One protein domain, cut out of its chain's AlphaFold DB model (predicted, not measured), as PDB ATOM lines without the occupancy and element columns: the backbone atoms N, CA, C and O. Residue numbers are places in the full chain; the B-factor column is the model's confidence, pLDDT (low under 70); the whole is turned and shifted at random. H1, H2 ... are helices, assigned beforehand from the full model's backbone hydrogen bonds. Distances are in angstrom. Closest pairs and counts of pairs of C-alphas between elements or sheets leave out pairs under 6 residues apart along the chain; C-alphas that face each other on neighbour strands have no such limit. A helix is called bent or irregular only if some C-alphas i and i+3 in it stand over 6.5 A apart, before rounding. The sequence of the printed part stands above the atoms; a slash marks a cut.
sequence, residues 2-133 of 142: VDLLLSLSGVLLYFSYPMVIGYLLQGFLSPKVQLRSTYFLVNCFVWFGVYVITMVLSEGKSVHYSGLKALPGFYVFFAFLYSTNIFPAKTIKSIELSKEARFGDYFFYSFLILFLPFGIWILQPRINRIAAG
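AT A GLANCE: This is residues 2 to 133 of the 142 residues of an uncharacterized protein of Nibribacter ruber (UniProt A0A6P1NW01). One long bent helix, H3, runs through the domain: its first arm, H3a, crosses H2, its second arm, H3b, runs side by side with H1, and H4 packs on H3b before H5 turns off from it at a corner. Residues 66 to 71 stick out. The printed part has 132 residues with five named helices, H1 to H5 in order, and no named strand: all helix, mostly in crossed packing. It is compact, with a radius of gyration of the C-alphas of 16.3 A, and spans 47 by 33 by 23 A.

HOW THE PARTS SIT: Start with H1, residues 2 to 28, kinked by 39 degrees near residue 15; it forms a helical hairpin with H2, residues 37 to 57, which it only just touches, with 3 pairs of C-alphas within 8 A, the closest those of Tyr 23 and Ser 37 at 7.7 A. H3, residues 67 to 97, was assigned as one helix by its hydrogen bonds but is bent, C-alphas 84 and 87 being 6.7 A apart; its arms are H3a, residues 67 to 84, and H3b, residues 87 to 97. With residues 76 to 83 alone H3a touches H2 at a steep tilt of 53 degrees, closest at the C-alphas of Asn 43 and Ala 79, 5.0 A. H1, with residues 18 to 28 alone, touches H3b at a shallow tilt of 24 degrees, closest at the C-alphas of Gly 22 and Pro 88, 4.2 A. H4, residues 103 to 114, touches H3b, closest at the C-alphas of Ala 89 and Tyr 109, 5.1 A. H5, residues 118 to 131, touches H4 with residues 118 to 123 alone, closest at the C-alphas of Leu 112 and Gly 119, 4.1 A. Each O i to N i+4 pair is within hydrogen-bond range in H2 and H3b, against 18 of 23 in H1, 11 of 14 in H3a, 6 of 8 in H4 and 8 of 10 in H5.

IN THESE COORDINATES: Find C-alpha 2 at (256.691, 248.163, 249.315); from there H1 runs 39.6 A to C-alpha 28. H2 is 30.1 A long, H3a 26.6 A and H5 20.5 A, ending at C-alpha 131 at (228.216, 235.678, 271.170).

THE WHOLE: The C-alphas of Gly 67 and Gly 133 are the two farthest apart, 50.0 A. The printed part has no cut and no long link. Look for pLDDT under 70 at residues 59 to 63 and 65.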
ATOM      1  N   VAL A   2     257.101 247.876 247.924       82.12
ATOM      2  CA  VAL A   2     256.691 248.163 249.315       82.12
ATOM      3  C   VAL A   2     255.352 248.916 249.399       82.12
ATOM      4  O   VAL A   2     254.483 248.497 250.154       82.12
ATOM      5  N   ASP A   3     255.120 249.938 248.567       80.12
ATOM      6  CA  ASP A   3     253.861 250.716 248.588       80.12
ATOM      7  C   ASP A   3     252.623 249.895 248.203       80.12
ATOM      8  O   ASP A   3     251.530 250.086 248.744       80.12
ATOM      9  N   LEU A   4     252.813 248.937 247.288       75.56
ATOM     10  CA  LEU A   4     251.792 247.971 246.883       75.56
ATOM     11  C   LEU A   4     251.404 247.092 248.078       75.56
ATOM     12  O   LEU A   4     250.224 246.953 248.389       75.56
ATOM     13  N   LEU A   5     252.404 246.537 248.770       80.12
ATOM     14  CA  LEU A   5     252.197 245.697 249.949       80.12
ATOM     15  C   LEU A   5     251.524 246.477 251.082       80.12
ATOM     16  O   LEU A   5     250.589 245.967 251.697       80.12
ATOM     17  N   LEU A   6     251.942 247.724 251.315       83.69
ATOM     18  CA  LEU A   6     251.348 248.586 252.333       83.69
ATOM     19  C   LEU A   6     249.872 248.869 252.030       83.69
ATOM     20  O   LEU A   6     249.018 248.669 252.893       83.69
ATOM     21  N   SER A   7     249.552 249.250 250.795       77.81
ATOM     22  CA  SER A   7     248.176 249.545 250.378       77.81
ATOM     23  C   SER A   7     247.272 248.309 250.441       77.81
ATOM     24  O   SER A   7     246.173 248.383 250.992       77.81
ATOM     25  N   LEU A   8     247.752 247.153 249.962       80.06
ATOM     26  CA  LEU A   8     247.027 245.884 250.083       80.06
ATOM     27  C   LEU A   8     246.770 245.534 251.551       80.06
ATOM     28  O   LEU A   8     245.649 245.173 251.907       80.06
ATOM     29  N   SER A   9     247.786 245.674 252.407       82.38
ATOM     30  CA  SER A   9     247.668 245.364 253.834       82.38
ATOM     31  C   SER A   9     246.669 246.277 254.548       82.38
ATOM     32  O   SER A   9     245.858 245.788 255.332       82.38
ATOM     33  N   GLY A  10     246.650 247.575 254.229       81.88
ATOM     34  CA  GLY A  10     245.722 248.534 254.827       81.88
ATOM     35  C   GLY A  10     244.266 248.251 254.456       81.88
ATOM     36  O   GLY A  10     243.399 248.225 255.330       81.88
ATOM     37  N   VAL A  11     243.999 247.968 253.177       80.25
ATOM     38  CA  VAL A  11     242.651 247.619 252.699       80.25
ATOM     39  C   VAL A  11     242.188 246.290 253.291       80.25
ATOM     40  O   VAL A  11     241.059 246.194 253.773       80.25
ATOM     41  N   LEU A  12     243.065 245.285 253.324       81.19
ATOM     42  CA  LEU A  12     242.778 244.000 253.958       81.19
ATOM     43  C   LEU A  12     242.435 244.161 255.439       81.19
ATOM     44  O   LEU A  12     241.429 243.619 255.885       81.19
ATOM     45  N   LEU A  13     243.224 244.931 256.190       83.81
ATOM     46  CA  LEU A  13     242.967 245.180 257.607       83.81
ATOM     47  C   LEU A  13     241.621 245.876 257.817       83.81
ATOM     48  O   LEU A  13     240.815 245.395 258.611       83.81
ATOM     49  N   TYR A  14     241.338 246.944 257.070       81.12
ATOM     50  CA  TYR A  14     240.101 247.710 257.228       81.12
ATOM     51  C   TYR A  14     238.847 246.878 256.913       81.12
ATOM     52  O   TYR A  14     237.886 246.881 257.684       81.12
ATOM     53  N   PHE A  15     238.855 246.114 255.814       80.94
ATOM     54  CA  PHE A  15     237.687 245.332 255.391       80.94
ATOM     55  C   PHE A  15     237.615 243.924 255.991       80.94
ATOM     56  O   PHE A  15     236.567 243.279 255.894       80.94
ATOM     57  N   SER A  16     238.670 243.459 256.669       82.50
ATOM     58  CA  SER A  16     238.637 242.186 257.397       82.50
ATOM     59  C   SER A  16     237.555 242.179 258.475       82.50
ATOM     60  O   SER A  16     236.841 241.189 258.611       82.50
ATOM     61  N   TYR A  17     237.369 243.293 259.191       82.62
ATOM     62  CA  TYR A  17     236.412 243.388 260.291       82.62
ATOM     63  C   TYR A  17     234.969 243.035 259.876       82.62
ATOM     64  O   TYR A  17     234.428 242.058 260.404       82.62
ATOM     65  N   PRO A  18     234.327 243.739 258.919       83.12
ATOM     66  CA  PRO A  18     232.962 243.405 258.514       83.12
ATOM     67  C   PRO A  18     232.853 242.006 257.895       83.12
ATOM     68  O   PRO A  18     231.841 241.331 258.087       83.12
ATOM     69  N   MET A  19     233.895 241.542 257.195       84.50
ATOM     70  CA  MET A  19     233.910 240.216 256.576       84.50
ATOM     71  C   MET A  19     233.929 239.094 257.625       84.50
ATOM     72  O   MET A  19     233.154 238.142 257.527       84.50
ATOM     73  N   VAL A  20     234.768 239.232 258.656       86.44
ATOM     74  CA  VAL A  20     234.869 238.283 259.771       86.44
ATOM     75  C   VAL A  20     233.575 238.264 260.575       86.44
ATOM     76  O   VAL A  20     233.035 237.190 260.824       86.44
ATOM     77  N   ILE A  21     233.024 239.432 260.921       84.75
ATOM     78  CA  ILE A  21     231.748 239.522 261.643       84.75
ATOM     79  C   ILE A  21     230.609 238.896 260.831       84.75
ATOM     80  O   ILE A  21     229.838 238.104 261.370       84.75
ATOM     81  N   GLY A  22     230.525 239.194 259.532       84.12
ATOM     82  CA  GLY A  22     229.523 238.608 258.644       84.12
ATOM     83  C   GLY A  22     229.614 237.083 258.557       84.12
ATOM     84  O   GLY A  22     228.581 236.424 258.495       84.12
ATOM     85  N   TYR A  23     230.818 236.507 258.582       86.69
ATOM     86  CA  TYR A  23     231.006 235.056 258.553       86.69
ATOM     87  C   TYR A  23     230.739 234.398 259.915       86.69
ATOM     88  O   TYR A  23     229.940 233.468 259.997       86.69
ATOM     89  N   LEU A  24     231.352 234.898 260.993       86.44
ATOM     90  CA  LEU A  24     231.240 234.316 262.337       86.44
ATOM     91  C   LEU A  24     229.802 234.321 262.856       86.44
ATOM     92  O   LEU A  24     229.346 233.343 263.444       86.44
ATOM     93  N   LEU A  25     229.068 235.408 262.611       85.81
ATOM     94  CA  LEU A  25     227.700 235.541 263.097       85.81
ATOM     95  C   LEU A  25     226.719 234.567 262.440       85.81
ATOM     96  O   LEU A  25     225.660 234.308 263.005       85.81
ATOM     97  N   GLN A  26     227.062 233.973 261.296       84.69
ATOM     98  CA  GLN A  26     226.201 232.967 260.674       84.69
ATOM     99  C   GLN A  26     226.005 231.737 261.559       84.69
ATOM    100  O   GLN A  26     224.933 231.142 261.522       84.69
ATOM    101  N   GLY A  27     226.996 231.393 262.391       82.00
ATOM    102  CA  GLY A  27     226.875 230.295 263.353       82.00
ATOM    103  C   GLY A  27     225.796 230.523 264.419       82.00
ATOM    104  O   GLY A  27     225.340 229.565 265.031       82.00
ATOM    105  N   PHE A  28     225.356 231.770 264.609       83.94
ATOM    106  CA  PHE A  28     224.339 232.164 265.589       83.94
ATOM    107  C   PHE A  28     222.959 232.401 264.959       83.94
ATOM    108  O   PHE A  28     222.030 232.840 265.639       83.94
ATOM    109  N   LEU A  29     222.801 232.158 263.653       83.50
ATOM    110  CA  LEU A  29     221.515 232.331 262.984       83.50
ATOM    111  C   LEU A  29     220.520 231.255 263.425       83.50
ATOM    112  O   LEU A  29     220.829 230.067 263.483       83.50
ATOM    113  N   SER A  30     219.281 231.682 263.678       77.06
ATOM    114  CA  SER A  30     218.178 230.756 263.919       77.06
ATOM    115  C   SER A  30     217.964 229.855 262.690       77.06
ATOM    116  O   SER A  30     217.992 230.370 261.570       77.06
ATOM    117  N   PRO A  31     217.627 228.560 262.858       75.94
ATOM    118  CA  PRO A  31     217.321 227.649 261.745       75.94
ATOM    119  C   PRO A  31     216.209 228.142 260.803       75.94
ATOM    120  O   PRO A  31     216.097 227.687 259.668       75.94
ATOM    121  N   LYS A  32     215.374 229.083 261.267       75.00
ATOM    122  CA  LYS A  32     214.304 229.714 260.479       75.00
ATOM    123  C   LYS A  32     214.820 230.755 259.477       75.00
ATOM    124  O   LYS A  32     214.069 231.165 258.597       75.00
ATOM    125  N   VAL A  33     216.066 231.209 259.615       81.50
ATOM    126  CA  VAL A  33     216.667 232.253 258.781       81.50
ATOM    127  C   VAL A  33     217.637 231.623 257.791       81.50
ATOM    128  O   VAL A  33     218.726 231.193 258.153       81.50
ATOM    129  N   GLN A  34     217.264 231.612 256.513       75.12
ATOM    130  CA  GLN A  34     218.091 231.054 255.442       75.12
ATOM    131  C   GLN A  34     218.899 232.154 254.739       75.12
ATOM    132  O   GLN A  34     218.601 232.552 253.613       75.12
ATOM    133  N   LEU A  35     219.942 232.667 255.397       80.06
ATOM    134  CA  LEU A  35     220.910 233.541 254.726       80.06
ATOM    135  C   LEU A  35     221.901 232.690 253.921       80.06
ATOM    136  O   LEU A  35     222.567 231.811 254.458       80.06
ATOM    137  N   ARG A  36     222.005 232.947 252.611       82.25
ATOM    138  CA  ARG A  36     222.909 232.206 251.717       82.25
ATOM    139  C   ARG A  36     224.356 232.672 251.876       82.25
ATOM    140  O   ARG A  36     224.816 233.564 251.164       82.25
ATOM    141  N   SER A  37     225.092 232.001 252.751       78.81
ATOM    142  CA  SER A  37     226.521 232.223 253.006       78.81
ATOM    143  C   SER A  37     227.392 232.099 251.758       78.81
ATOM    144  O   SER A  37     228.330 232.870 251.577       78.81
ATOM    145  N   THR A  38     227.055 231.175 250.853       85.06
ATOM    146  CA  THR A  38     227.767 230.995 249.582       85.06
ATOM    147  C   THR A  38     227.721 232.259 248.732       85.06
ATOM    148  O   THR A  38     228.735 232.655 248.170       85.06
ATOM    149  N   TYR A  39     226.568 232.933 248.671       86.38
ATOM    150  CA  TYR A  39     226.428 234.165 247.896       86.38
ATOM    151  C   TYR A  39     227.281 235.290 248.493       86.38
ATOM    152  O   TYR A  39     227.956 236.007 247.758       86.38
ATOM    153  N   PHE A  40     227.311 235.406 249.821       89.00
ATOM    154  CA  PHE A  40     228.202 236.332 250.517       89.00
ATOM    155  C   PHE A  40     229.679 236.060 250.199       89.00
ATOM    156  O   PHE A  40     230.374 236.965 249.743       89.00
ATOM    157  N   LEU A  41     230.136 234.813 250.357       87.81
ATOM    158  CA  LEU A  41     231.527 234.428 250.098       87.81
ATOM    159  C   LEU A  41     231.934 234.675 248.642       87.81
ATOM    160  O   LEU A  41     232.998 235.235 248.398       87.81
ATOM    161  N   VAL A  42     231.080 234.320 247.678       90.19
ATOM    162  CA  VAL A  42     231.336 234.571 246.252       90.19
ATOM    163  C   VAL A  42     231.524 236.067 245.996       90.19
ATOM    164  O   VAL A  42     232.501 236.449 245.361       90.19
ATOM    165  N   ASN A  43     230.653 236.924 246.535       91.06
ATOM    166  CA  ASN A  43     230.802 238.373 246.379       91.06
ATOM    167  C   ASN A  43     232.084 238.895 247.048       91.06
ATOM    168  O   ASN A  43     232.735 239.763 246.468       91.06
ATOM    169  N   CYS A  44     232.484 238.339 248.202       89.44
ATOM    170  CA  CYS A  44     233.769 238.648 248.839       89.44
ATOM    171  C   CYS A  44     234.956 238.353 247.915       89.44
ATOM    172  O   CYS A  44     235.812 239.211 247.709       89.44
ATOM    173  N   PHE A  45     234.989 237.161 247.318       90.94
ATOM    174  CA  PHE A  45     236.057 236.783 246.392       90.94
ATOM    175  C   PHE A  45     236.038 237.605 245.103       90.94
ATOM    176  O   PHE A  45     237.102 237.965 244.607       90.94
ATOM    177  N   VAL A  46     234.857 237.941 244.576       91.44
ATOM    178  CA  VAL A  46     234.725 238.766 243.368       91.44
ATOM    179  C   VAL A  46     235.315 240.154 243.589       91.44
ATOM    180  O   VAL A  46     236.166 240.575 242.805       91.44
ATOM    181  N   TRP A  47     234.895 240.876 244.637       89.00
ATOM    182  CA  TRP A  47     235.388 242.241 244.838       89.00
ATOM    183  C   TRP A  47     236.886 242.243 245.152       89.00
ATOM    184  O   TRP A  47     237.623 243.055 244.596       89.00
ATOM    185  N   PHE A  48     237.346 241.299 245.980       88.81
ATOM    186  CA  PHE A  48     238.750 241.212 246.362       88.81
ATOM    187  C   PHE A  48     239.638 240.823 245.174       88.81
ATOM    188  O   PHE A  48     240.672 241.443 244.939       88.81
ATOM    189  N   GLY A  49     239.205 239.848 244.372       89.00
ATOM    190  CA  GLY A  49     239.915 239.421 243.170       89.00
ATOM    191  C   GLY A  49     240.038 240.546 242.147       89.00
ATOM    192  O   GLY A  49     241.133 240.810 241.656       89.00
ATOM    193  N   VAL A  50     238.946 241.269 241.873       88.69
ATOM    194  CA  VAL A  50     238.987 242.421 240.959       88.69
ATOM    195  C   VAL A  50     239.882 243.531 241.513       88.69
ATOM    196  O   VAL A  50     240.659 244.115 240.756       88.69
ATOM    197  N   TYR A  51     239.843 243.794 242.822       86.00
ATOM    198  CA  TYR A  51     240.724 244.770 243.463       86.00
ATOM    199  C   TYR A  51     242.208 244.414 243.274       86.00
ATOM    200  O   TYR A  51     242.975 245.238 242.781       86.00
ATOM    201  N   VAL A  52     242.609 243.170 243.558       85.38
ATOM    202  CA  VAL A  52     243.997 242.713 243.363       85.38
ATOM    203  C   VAL A  52     244.411 242.779 241.890       85.38
ATOM    204  O   VAL A  52     245.475 243.310 241.581       85.38
ATOM    205  N   ILE A  53     243.570 242.298 240.966       86.69
ATOM    206  CA  ILE A  53     243.863 242.303 239.524       86.69
ATOM    207  C   ILE A  53     244.067 243.732 239.016       86.69
ATOM    208  O   ILE A  53     245.054 244.015 238.342       86.69
ATOM    209  N   THR A  54     243.152 244.643 239.351       81.69
ATOM    210  CA  THR A  54     243.237 246.046 238.919       81.69
ATOM    211  C   THR A  54     244.457 246.744 239.498       81.69
ATOM    212  O   THR A  54     245.108 247.501 238.783       81.69
ATOM    213  N   MET A  55     244.821 246.454 240.745       78.62
ATOM    214  CA  MET A  55     246.000 247.037 241.372       78.62
ATOM    215  C   MET A  55     247.314 246.520 240.766       78.62
ATOM    216  O   MET A  55     248.229 247.310 240.542       78.62
ATOM    217  N   VAL A  56     247.399 245.219 240.462       83.12
ATOM    218  CA  VAL A  56     248.584 244.596 239.844       83.12
ATOM    219  C   VAL A  56     248.743 245.030 238.387       83.12
ATOM    220  O   VAL A  56     249.845 245.372 237.974       83.12
ATOM    221  N   LEU A  57     247.657 245.036 237.607       82.19
ATOM    222  CA  LEU A  57     247.707 245.345 236.175       82.19
ATOM    223  C   LEU A  57     247.831 246.836 235.875       82.19
ATOM    224  O   LEU A  57     248.376 247.198 234.836       82.19
ATOM    225  N   SER A  58     247.294 247.704 236.735       75.56
ATOM    226  CA  SER A  58     247.205 249.131 236.405       75.56
ATOM    227  C   SER A  58     248.405 249.944 236.885       75.56
ATOM    228  O   SER A  58     248.433 251.139 236.617       75.56
ATOM    229  N   GLU A  59     249.379 249.358 237.596       69.06
ATOM    230  CA  GLU A  59     250.514 250.084 238.211       69.06
ATOM    231  C   GLU A  59     250.080 251.356 238.985       69.06
ATOM    232  O   GLU A  59     250.811 252.339 239.070       69.06
ATOM    233  N   GLY A  60     248.854 251.372 239.525       61.59
ATOM    234  CA  GLY A  60     248.264 252.543 240.189       61.59
ATOM    235  C   GLY A  60     247.641 253.608 239.269       61.59
ATOM    236  O   GLY A  60     247.155 254.621 239.766       61.59
ATOM    237  N   LYS A  61     247.594 253.405 237.947       66.69
ATOM    238  CA  LYS A  61     246.841 254.258 237.012       66.69
ATOM    239  C   LYS A  61     245.338 254.002 237.131       66.69
ATOM    240  O   LYS A  61     244.890 252.861 237.243       66.69
ATOM    241  N   SER A  62     244.544 255.070 237.072       62.84
ATOM    242  CA  SER A  62     243.085 254.975 237.102       62.84
ATOM    243  C   SER A  62     242.565 254.318 235.822       62.84
ATOM    244  O   SER A  62     242.714 254.840 234.717       62.84
ATOM    245  N   VAL A  63     241.913 253.163 235.965       69.12
ATOM    246  CA  VAL A  63     241.180 252.552 234.854       69.12
ATOM    247  C   VAL A  63     239.900 253.354 234.642       69.12
ATOM    248  O   VAL A  63     238.945 253.249 235.411       69.12
ATOM    249  N   HIS A  64     239.878 254.188 233.604       72.12
ATOM    250  CA  HIS A  64     238.666 254.888 233.196       72.12
ATOM    251  C   HIS A  64     237.737 253.922 232.461       72.12
ATOM    252  O   HIS A  64     237.952 253.576 231.300       72.12
ATOM    253  N   TYR A  65     236.677 253.497 233.143       69.38
ATOM    254  CA  TYR A  65     235.597 252.738 232.526       69.38
ATOM    255  C   TYR A  65     234.606 253.708 231.874       69.38
ATOM    256  O   TYR A  65     233.955 254.488 232.565       69.38
ATOM    257  N   SER A  66     234.487 253.676 230.544       80.62
ATOM    258  CA  SER A  66     233.508 254.470 229.791       80.62
ATOM    259  C   SER A  66     232.417 253.590 229.169       80.62
ATOM    260  O   SER A  66     232.654 252.447 228.760       80.62
ATOM    261  N   GLY A  67     231.192 254.125 229.110       80.25
ATOM    262  CA  GLY A  67     230.038 253.469 228.488       80.25
ATOM    263  C   GLY A  67     229.675 252.123 229.128       80.25
ATOM    264  O   GLY A  67     229.693 251.962 230.346       80.25
ATOM    265  N   LEU A  68     229.358 251.128 228.296       82.75
ATOM    266  CA  LEU A  68     228.874 249.811 228.736       82.75
ATOM    267  C   LEU A  68     229.907 249.014 229.561       82.75
ATOM    268  O   LEU A  68     229.538 248.167 230.372       82.75
ATOM    269  N   LYS A  69     231.205 249.325 229.418       79.81
ATOM    270  CA  LYS A  69     232.296 248.704 230.192       79.81
ATOM    271  C   LYS A  69     232.295 249.112 231.670       79.81
ATOM    272  O   LYS A  69     233.054 248.540 232.443       79.81
ATOM    273  N   ALA A  70     231.450 250.062 232.072       83.25
ATOM    274  CA  ALA A  70     231.239 250.403 233.475       83.25
ATOM    275  C   ALA A  70     230.372 249.371 234.221       83.25
ATOM    276  O   ALA A  70     230.451 249.298 235.445       83.25
ATOM    277  N   LEU A  71     229.580 248.545 233.520       87.38
ATOM    278  CA  LEU A  71     228.684 247.566 234.153       87.38
ATOM    279  C   LEU A  71     229.408 246.578 235.091       87.38
ATOM    280  O   LEU A  71     228.947 246.412 236.222       87.38
ATOM    281  N   PRO A  72     230.553 245.968 234.713       86.50
ATOM    282  CA  PRO A  72     231.331 245.143 235.638       86.50
ATOM    283  C   PRO A  72     231.818 245.928 236.861       86.50
ATOM    284  O   PRO A  72     231.787 245.408 237.973       86.50
ATOM    285  N   GLY A  73     232.210 247.193 236.678       85.56
ATOM    286  CA  GLY A  73     232.608 248.074 237.777       85.56
ATOM    287  C   GLY A  73     231.465 248.325 238.764       85.56
ATOM    288  O   GLY A  73     231.657 248.198 239.971       85.56
ATOM    289  N   PHE A  74     230.255 248.590 238.264       89.00
ATOM    290  CA  PHE A  74     229.062 248.731 239.103       89.00
ATOM    291  C   PHE A  74     228.716 247.446 239.852       89.00
ATOM    292  O   PHE A  74     228.346 247.509 241.023       89.00
ATOM    293  N   TYR A  75     228.864 246.281 239.217       90.44
ATOM    294  CA  TYR A  75     228.653 245.006 239.897       90.44
ATOM    295  C   TYR A  75     229.677 244.777 241.010       90.44
ATOM    296  O   TYR A  75     229.302 244.375 242.104       90.44
ATOM    297  N   VAL A  76     230.953 245.082 240.771       90.12
ATOM    298  CA  VAL A  76     232.008 244.970 241.790       90.12
ATOM    299  C   VAL A  76     231.753 245.932 242.947       90.12
ATOM    300  O   VAL A  76     231.881 245.542 244.104       90.12
ATOM    301  N   PHE A  77     231.316 247.159 242.655       89.44
ATOM    302  CA  PHE A  77     230.898 248.118 243.674       89.44
ATOM    303  C   PHE A  77     229.694 247.612 244.483       89.44
ATOM    304  O   PHE A  77     229.679 247.702 245.710       89.44
ATOM    305  N   PHE A  78     228.705 247.013 243.819       91.19
ATOM    306  CA  PHE A  78     227.579 246.370 244.487       91.19
ATOM    307  C   PHE A  78     228.024 245.179 245.350       91.19
ATOM    308  O   PHE A  78     227.611 245.088 246.502       91.19
ATOM    309  N   ALA A  79     228.887 244.298 244.839       91.00
ATOM    310  CA  ALA A  79     229.433 243.153 245.566       91.00
ATOM    311  C   ALA A  79     230.203 243.603 246.813       91.00
ATOM    312  O   ALA A  79     230.050 243.021 247.891       91.00
ATOM    313  N   PHE A  80     230.970 244.685 246.684       89.31
ATOM    314  CA  PHE A  80     231.648 245.349 247.785       89.31
ATOM    315  C   PHE A  80     230.654 245.861 248.837       89.31
ATOM    316  O   PHE A  80     230.747 245.463 249.998       89.31
ATOM    317  N   LEU A  81     229.663 246.677 248.462       89.44
ATOM    318  CA  LEU A  81     228.670 247.203 249.411       89.44
ATOM    319  C   LEU A  81     227.844 246.089 250.062       89.44
ATOM    320  O   LEU A  81     227.555 246.128 251.261       89.44
ATOM    321  N   TYR A  82     227.474 245.079 249.277       90.00
ATOM    322  CA  TYR A  82     226.697 243.951 249.755       90.00
ATOM    323  C   TYR A  82     227.468 243.158 250.811       90.00
ATOM    324  O   TYR A  82     226.945 242.918 251.897       90.00
ATOM    325  N   SER A  83     228.711 242.779 250.509       88.31
ATOM    326  CA  SER A  83     229.539 241.967 251.407       88.31
ATOM    327  C   SER A  83     229.992 242.733 252.650       88.31
ATOM    328  O   SER A  83     229.954 242.192 253.749       88.31
ATOM    329  N   THR A  84     230.382 243.997 252.515       86.44
ATOM    330  CA  THR A  84     230.952 244.754 253.640       86.44
ATOM    331  C   THR A  84     229.895 245.380 254.543       86.44
ATOM    332  O   THR A  84     230.095 245.433 255.749       86.44
ATOM    333  N   ASN A  85     228.762 245.835 253.999       86.69
ATOM    334  CA  ASN A  85     227.779 246.613 254.759       86.69
ATOM    335  C   ASN A  85     226.457 245.865 254.933       86.69
ATOM    336  O   ASN A  85     226.011 245.634 256.056       86.69
ATOM    337  N   ILE A  86     225.830 245.464 253.825       89.12
ATOM    338  CA  ILE A  86     224.455 244.940 253.842       89.12
ATOM    339  C   ILE A  86     224.397 243.582 254.537       89.12
ATOM    340  O   ILE A  86     223.533 243.353 255.383       89.12
ATOM    341  N   PHE A  87     225.300 242.670 254.187       90.38
ATOM    342  CA  PHE A  87     225.263 241.308 254.691       90.38
ATOM    343  C   PHE A  87     225.544 241.225 256.203       90.38
ATOM    344  O   PHE A  87     224.735 240.607 256.902       90.38
ATOM    345  N   PRO A  88     226.593 241.865 256.762       90.12
ATOM    346  CA  PRO A  88     226.834 241.818 258.203       90.12
ATOM    347  C   PRO A  88     225.726 242.533 258.991       90.12
ATOM    348  O   PRO A  88     225.250 241.988 259.985       90.12
ATOM    349  N   ALA A  89     225.224 243.680 258.510       91.31
ATOM    350  CA  ALA A  89     224.093 244.377 259.129       91.31
ATOM    351  C   ALA A  89     222.829 243.511 259.166       91.31
ATOM    352  O   ALA A  89     222.198 243.359 260.217       91.31
ATOM    353  N   LYS A  90     222.475 242.900 258.027       91.00
ATOM    354  CA  LYS A  90     221.330 241.992 257.924       91.00
ATOM    355  C   LYS A  90     221.505 240.776 258.827       91.00
ATOM    356  O   LYS A  90     220.533 240.349 259.441       91.00
ATOM    357  N   THR A  91     222.719 240.241 258.933       90.62
ATOM    358  CA  THR A  91     223.027 239.082 259.782       90.62
ATOM    359  C   THR A  91     222.821 239.419 261.255       90.62
ATOM    360  O   THR A  91     222.014 238.762 261.905       90.62
ATOM    361  N   ILE A  92     223.438 240.497 261.755       89.88
ATOM    362  CA  ILE A  92     223.263 240.958 263.144       89.88
ATOM    363  C   ILE A  92     221.779 241.156 263.453       89.88
ATOM    364  O   ILE A  92     221.266 240.637 264.444       89.88
ATOM    365  N   LYS A  93     221.063 241.865 262.574       90.44
ATOM    366  CA  LYS A  93     219.653 242.167 262.801       90.44
ATOM    367  C   LYS A  93     218.761 240.930 262.741       90.44
ATOM    368  O   LYS A  93     217.804 240.835 263.503       90.44
ATOM    369  N   SER A  94     219.075 239.977 261.866       89.25
ATOM    370  CA  SER A  94     218.305 238.735 261.764       89.25
ATOM    371  C   SER A  94     218.485 237.845 262.994       89.25
ATOM    372  O   SER A  94     217.548 237.151 263.382       89.25
ATOM    373  N   ILE A  95     219.657 237.900 263.634       89.00
ATOM    374  CA  ILE A  95     219.910 237.221 264.909       89.00
ATOM    375  C   ILE A  95     219.115 237.894 266.028       89.00
ATOM    376  O   ILE A  95     218.369 237.220 266.729       89.00
ATOM    377  N   GLU A  96     219.187 239.226 266.144       87.25
ATOM    378  CA  GLU A  96     218.415 239.974 267.150       87.25
ATOM    379  C   GLU A  96     216.899 239.744 267.028       87.25
ATOM    380  O   GLU A  96     216.199 239.679 268.034       87.25
ATOM    381  N   LEU A  97     216.378 239.637 265.801       87.81
ATOM    382  CA  LEU A  97     214.948 239.442 265.551       87.81
ATOM    383  C   LEU A  97     214.523 237.966 265.524       87.81
ATOM    384  O   LEU A  97     213.325 237.694 265.429       87.81
ATOM    385  N   SER A  98     215.468 237.018 265.553       85.25
ATOM    386  CA  SER A  98     215.217 235.580 265.346       85.25
ATOM    387  C   SER A  98     214.405 235.249 264.075       85.25
ATOM    388  O   SER A  98     213.752 234.207 263.982       85.25
ATOM    389  N   LYS A  99     214.429 236.143 263.082       87.38
ATOM    390  CA  LYS A  99     213.768 236.028 261.774       87.38
ATOM    391  C   LYS A  99     214.558 236.828 260.744       87.38
ATOM    392  O   LYS A  99     215.358 237.684 261.108       87.38
ATOM    393  N   GLU A 100     214.312 236.590 259.461       87.81
ATOM    394  CA  GLU A 100     214.995 237.336 258.406       87.81
ATOM    395  C   GLU A 100     214.657 238.837 258.482       87.81
ATOM    396  O   GLU A 100     213.490 239.232 258.403       87.81
ATOM    397  N   ALA A 101     215.687 239.671 258.647       88.56
ATOM    398  CA  ALA A 101     215.542 241.119 258.740       88.56
ATOM    399  C   ALA A 101     215.163 241.737 257.384       88.56
ATOM    400  O   ALA A 101     215.783 241.449 256.351       88.56
ATOM    401  N   ARG A 102     214.168 242.632 257.390       89.56
ATOM    402  CA  ARG A 102     213.768 243.420 256.214       89.56
ATOM    403  C   ARG A 102     214.677 244.636 256.056       89.56
ATOM    404  O   ARG A 102     215.357 245.033 256.996       89.56
ATOM    405  N   PHE A 103     214.656 245.259 254.876       85.19
ATOM    406  CA  PHE A 103     215.498 246.424 254.559       85.19
ATOM    407  C   PHE A 103     215.436 247.530 255.625       85.19
ATOM    408  O   PHE A 103     216.477 248.002 256.072       85.19
ATOM    409  N   GLY A 104     214.235 247.881 256.097       87.06
ATOM    410  CA  GLY A 104     214.064 248.892 257.145       87.06
ATOM    411  C   GLY A 104     214.668 248.507 258.500       87.06
ATOM    412  O   GLY A 104     215.090 249.386 259.244       87.06
ATOM    413  N   ASP A 105     214.778 247.210 258.802       88.56
ATOM    414  CA  ASP A 105     215.264 246.735 260.099       88.56
ATOM    415  C   ASP A 105     216.787 246.871 260.227       88.56
ATOM    416  O   ASP A 105     217.295 247.138 261.317       88.56
ATOM    417  N   TYR A 106     217.525 246.671 259.127       89.88
ATOM    418  CA  TYR A 106     218.992 246.684 259.122       89.88
ATOM    419  C   TYR A 106     219.604 247.943 258.494       89.88
ATOM    420  O   TYR A 106     220.818 248.114 258.578       89.88
ATOM    421  N   PHE A 107     218.805 248.845 257.908       89.88
ATOM    422  CA  PHE A 107     219.296 250.064 257.250       89.88
ATOM    423  C   PHE A 107     220.227 250.891 258.149       89.88
ATOM    424  O   PHE A 107     221.326 251.264 257.739       89.88
ATOM    425  N   PHE A 108     219.827 251.107 259.406       88.88
ATOM    426  CA  PHE A 108     220.643 251.839 260.374       88.88
ATOM    427  C   PHE A 108     221.960 251.117 260.696       88.88
ATOM    428  O   PHE A 108     222.998 251.755 260.824       88.88
ATOM    429  N   TYR A 109     221.945 249.782 260.766       89.06
ATOM    430  CA  TYR A 109     223.144 248.982 261.035       89.06
ATOM    431  C   TYR A 109     224.111 249.031 259.852       89.06
ATOM    432  O   TYR A 109     225.314 249.143 260.067       89.06
ATOM    433  N   SER A 110     223.602 249.018 258.617       88.06
ATOM    434  CA  SER A 110     224.425 249.225 257.421       88.06
ATOM    435  C   SER A 110     225.106 250.591 257.451       88.06
ATOM    436  O   SER A 110     226.285 250.691 257.139       88.06
ATOM    437  N   PHE A 111     224.386 251.637 257.866       88.56
ATOM    438  CA  PHE A 111     224.961 252.974 258.004       88.56
ATOM    439  C   PHE A 111     226.041 252.997 259.090       88.56
ATOM    440  O   PHE A 111     227.137 253.486 258.855       88.56
ATOM    441  N   LEU A 112     225.793 252.387 260.250       87.38
ATOM    442  CA  LEU A 112     226.802 252.283 261.304       87.38
ATOM    443  C   LEU A 112     228.081 251.593 260.813       87.38
ATOM    444  O   LEU A 112     229.166 252.105 261.064       87.38
ATOM    445  N   ILE A 113     227.974 250.484 260.076       86.19
ATOM    446  CA  ILE A 113     229.149 249.795 259.515       86.19
ATOM    447  C   ILE A 113     229.926 250.695 258.545       86.19
ATOM    448  O   ILE A 113     231.150 250.626 258.520       86.19
ATOM    449  N   LEU A 114     229.248 251.563 257.792       82.69
ATOM    450  CA  LEU A 114     229.896 252.489 256.861       82.69
ATOM    451  C   LEU A 114     230.651 253.619 257.585       82.69
ATOM    452  O   LEU A 114     231.705 254.053 257.127       82.69
ATOM    453  N   PHE A 115     230.141 254.068 258.735       83.12
ATOM    454  CA  PHE A 115     230.728 255.135 259.555       83.12
ATOM    455  C   PHE A 115     231.596 254.583 260.699       83.12
ATOM    456  O   PHE A 115     231.404 254.901 261.880       83.12
ATOM    457  N   LEU A 116     232.594 253.762 260.358       77.31
ATOM    458  CA  LEU A 116     233.679 253.438 261.293       77.31
ATOM    459  C   LEU A 116     234.474 254.712 261.641       77.31
ATOM    460  O   LEU A 116     234.716 255.523 260.748       77.31
ATOM    461  N   PRO A 117     234.904 254.916 262.904       79.06
ATOM    462  CA  PRO A 117     234.902 253.965 264.024       79.06
ATOM    463  C   PRO A 117     233.623 253.965 264.878       79.06
ATOM    464  O   PRO A 117     233.411 253.028 265.646       79.06
ATOM    465  N   PHE A 118     232.752 254.970 264.745       82.56
ATOM    466  CA  PHE A 118     231.553 255.123 265.585       82.56
ATOM    467  C   PHE A 118     230.612 253.916 265.502       82.56
ATOM    468  O   PHE A 118     230.044 253.492 266.510       82.56
ATOM    469  N   GLY A 119     230.507 253.312 264.318       82.12
ATOM    470  CA  GLY A 119     229.768 252.074 264.118       82.12
ATOM    471  C   GLY A 119     230.215 250.921 265.003       82.12
ATOM    472  O   GLY A 119     229.369 250.220 265.553       82.12
ATOM    473  N   ILE A 120     231.530 250.740 265.173       84.31
ATOM    474  CA  ILE A 120     232.090 249.654 265.990       84.31
ATOM    475  C   ILE A 120     231.651 249.809 267.441       84.31
ATOM    476  O   ILE A 120     231.171 248.841 268.018       84.31
ATOM    477  N   TRP A 121     231.708 251.011 268.016       86.19
ATOM    478  CA  TRP A 121     231.289 251.217 269.406       86.19
ATOM    479  C   TRP A 121     229.827 250.859 269.671       86.19
ATOM    480  O   TRP A 121     229.504 250.399 270.763       86.19
ATOM    481  N   ILE A 122     228.948 251.023 268.681       87.19
ATOM    482  CA  ILE A 122     227.530 250.680 268.824       87.19
ATOM    483  C   ILE A 122     227.270 249.203 268.487       87.19
ATOM    484  O   ILE A 122     226.480 248.547 269.171       87.19
ATOM    485  N   LEU A 123     227.917 248.651 267.453       87.25
ATOM    486  CA  LEU A 123     227.713 247.261 267.025       87.25
ATOM    487  C   LEU A 123     228.406 246.248 267.939       87.25
ATOM    488  O   LEU A 123     227.826 245.207 268.238       87.25
ATOM    489  N   GLN A 124     229.628 246.524 268.388       87.81
ATOM    490  CA  GLN A 124     230.446 245.587 269.156       87.81
ATOM    491  C   GLN A 124     229.782 245.096 270.456       87.81
ATOM    492  O   GLN A 124     229.732 243.882 270.647       87.81
ATOM    493  N   PRO A 125     229.187 245.942 271.326       87.94
ATOM    494  CA  PRO A 125     228.478 245.441 272.507       87.94
ATOM    495  C   PRO A 125     227.281 244.551 272.143       87.94
ATOM    496  O   PRO A 125     226.986 243.597 272.859       87.94
ATOM    497  N   ARG A 126     226.607 244.802 271.014       87.62
ATOM    498  CA  ARG A 126     225.493 243.963 270.536       87.62
ATOM    499  C   ARG A 126     225.982 242.607 270.036       87.62
ATOM    500  O   ARG A 126     225.400 241.585 270.387       87.62
ATOM    501  N   ILE A 127     227.074 242.597 269.278       87.88
ATOM    502  CA  ILE A 127     227.746 241.376 268.816       87.88
ATOM    503  C   ILE A 127     228.200 240.534 270.013       87.88
ATOM    504  O   ILE A 127     227.976 239.328 270.027       87.88
ATOM    505  N   ASN A 128     228.752 241.160 271.054       88.38
ATOM    506  CA  ASN A 128     229.162 240.452 272.267       88.38
ATOM    507  C   ASN A 128     227.972 239.794 272.982       88.38
ATOM    508  O   ASN A 128     228.099 238.675 273.466       88.38
ATOM    509  N   ARG A 129     226.797 240.443 273.004       87.31
ATOM    510  CA  ARG A 129     225.564 239.842 273.546       87.31
ATOM    511  C   ARG A 129     225.089 238.641 272.730       87.31
ATOM    512  O   ARG A 129     224.633 237.666 273.319       87.31
ATOM    513  N   ILE A 130     225.210 238.704 271.399       86.62
ATOM    514  CA  ILE A 130     224.939 237.564 270.509       86.62
ATOM    515  C   ILE A 130     225.888 236.408 270.840       86.62
ATOM    516  O   ILE A 130     225.436 235.292 271.075       86.62
ATOM    517  N   ALA A 131     227.192 236.685 270.906       83.88
ATOM    518  CA  ALA A 131     228.216 235.678 271.170       83.88
ATOM    519  C   ALA A 131     228.079 235.039 272.564       83.88
ATOM    520  O   ALA A 131     228.339 233.852 272.720       83.88
ATOM    521  N   ALA A 132     227.629 235.806 273.559       84.19
ATOM    522  CA  ALA A 132     227.368 235.327 274.914       84.19
ATOM    523  C   ALA A 132     226.039 234.554 275.064       84.19
ATOM    524  O   ALA A 132     225.700 234.167 276.177       84.19
ATOM    525  N   GLY A 133     225.256 234.369 273.992       76.06
ATOM    526  CA  GLY A 133     223.965 233.663 274.046       76.06
ATOM    527  C   GLY A 133     222.848 234.420 274.783       76.06
ATOM    528  O   GLY A 133     221.768 233.886 275.006       76.06
TER     529      GLY A 133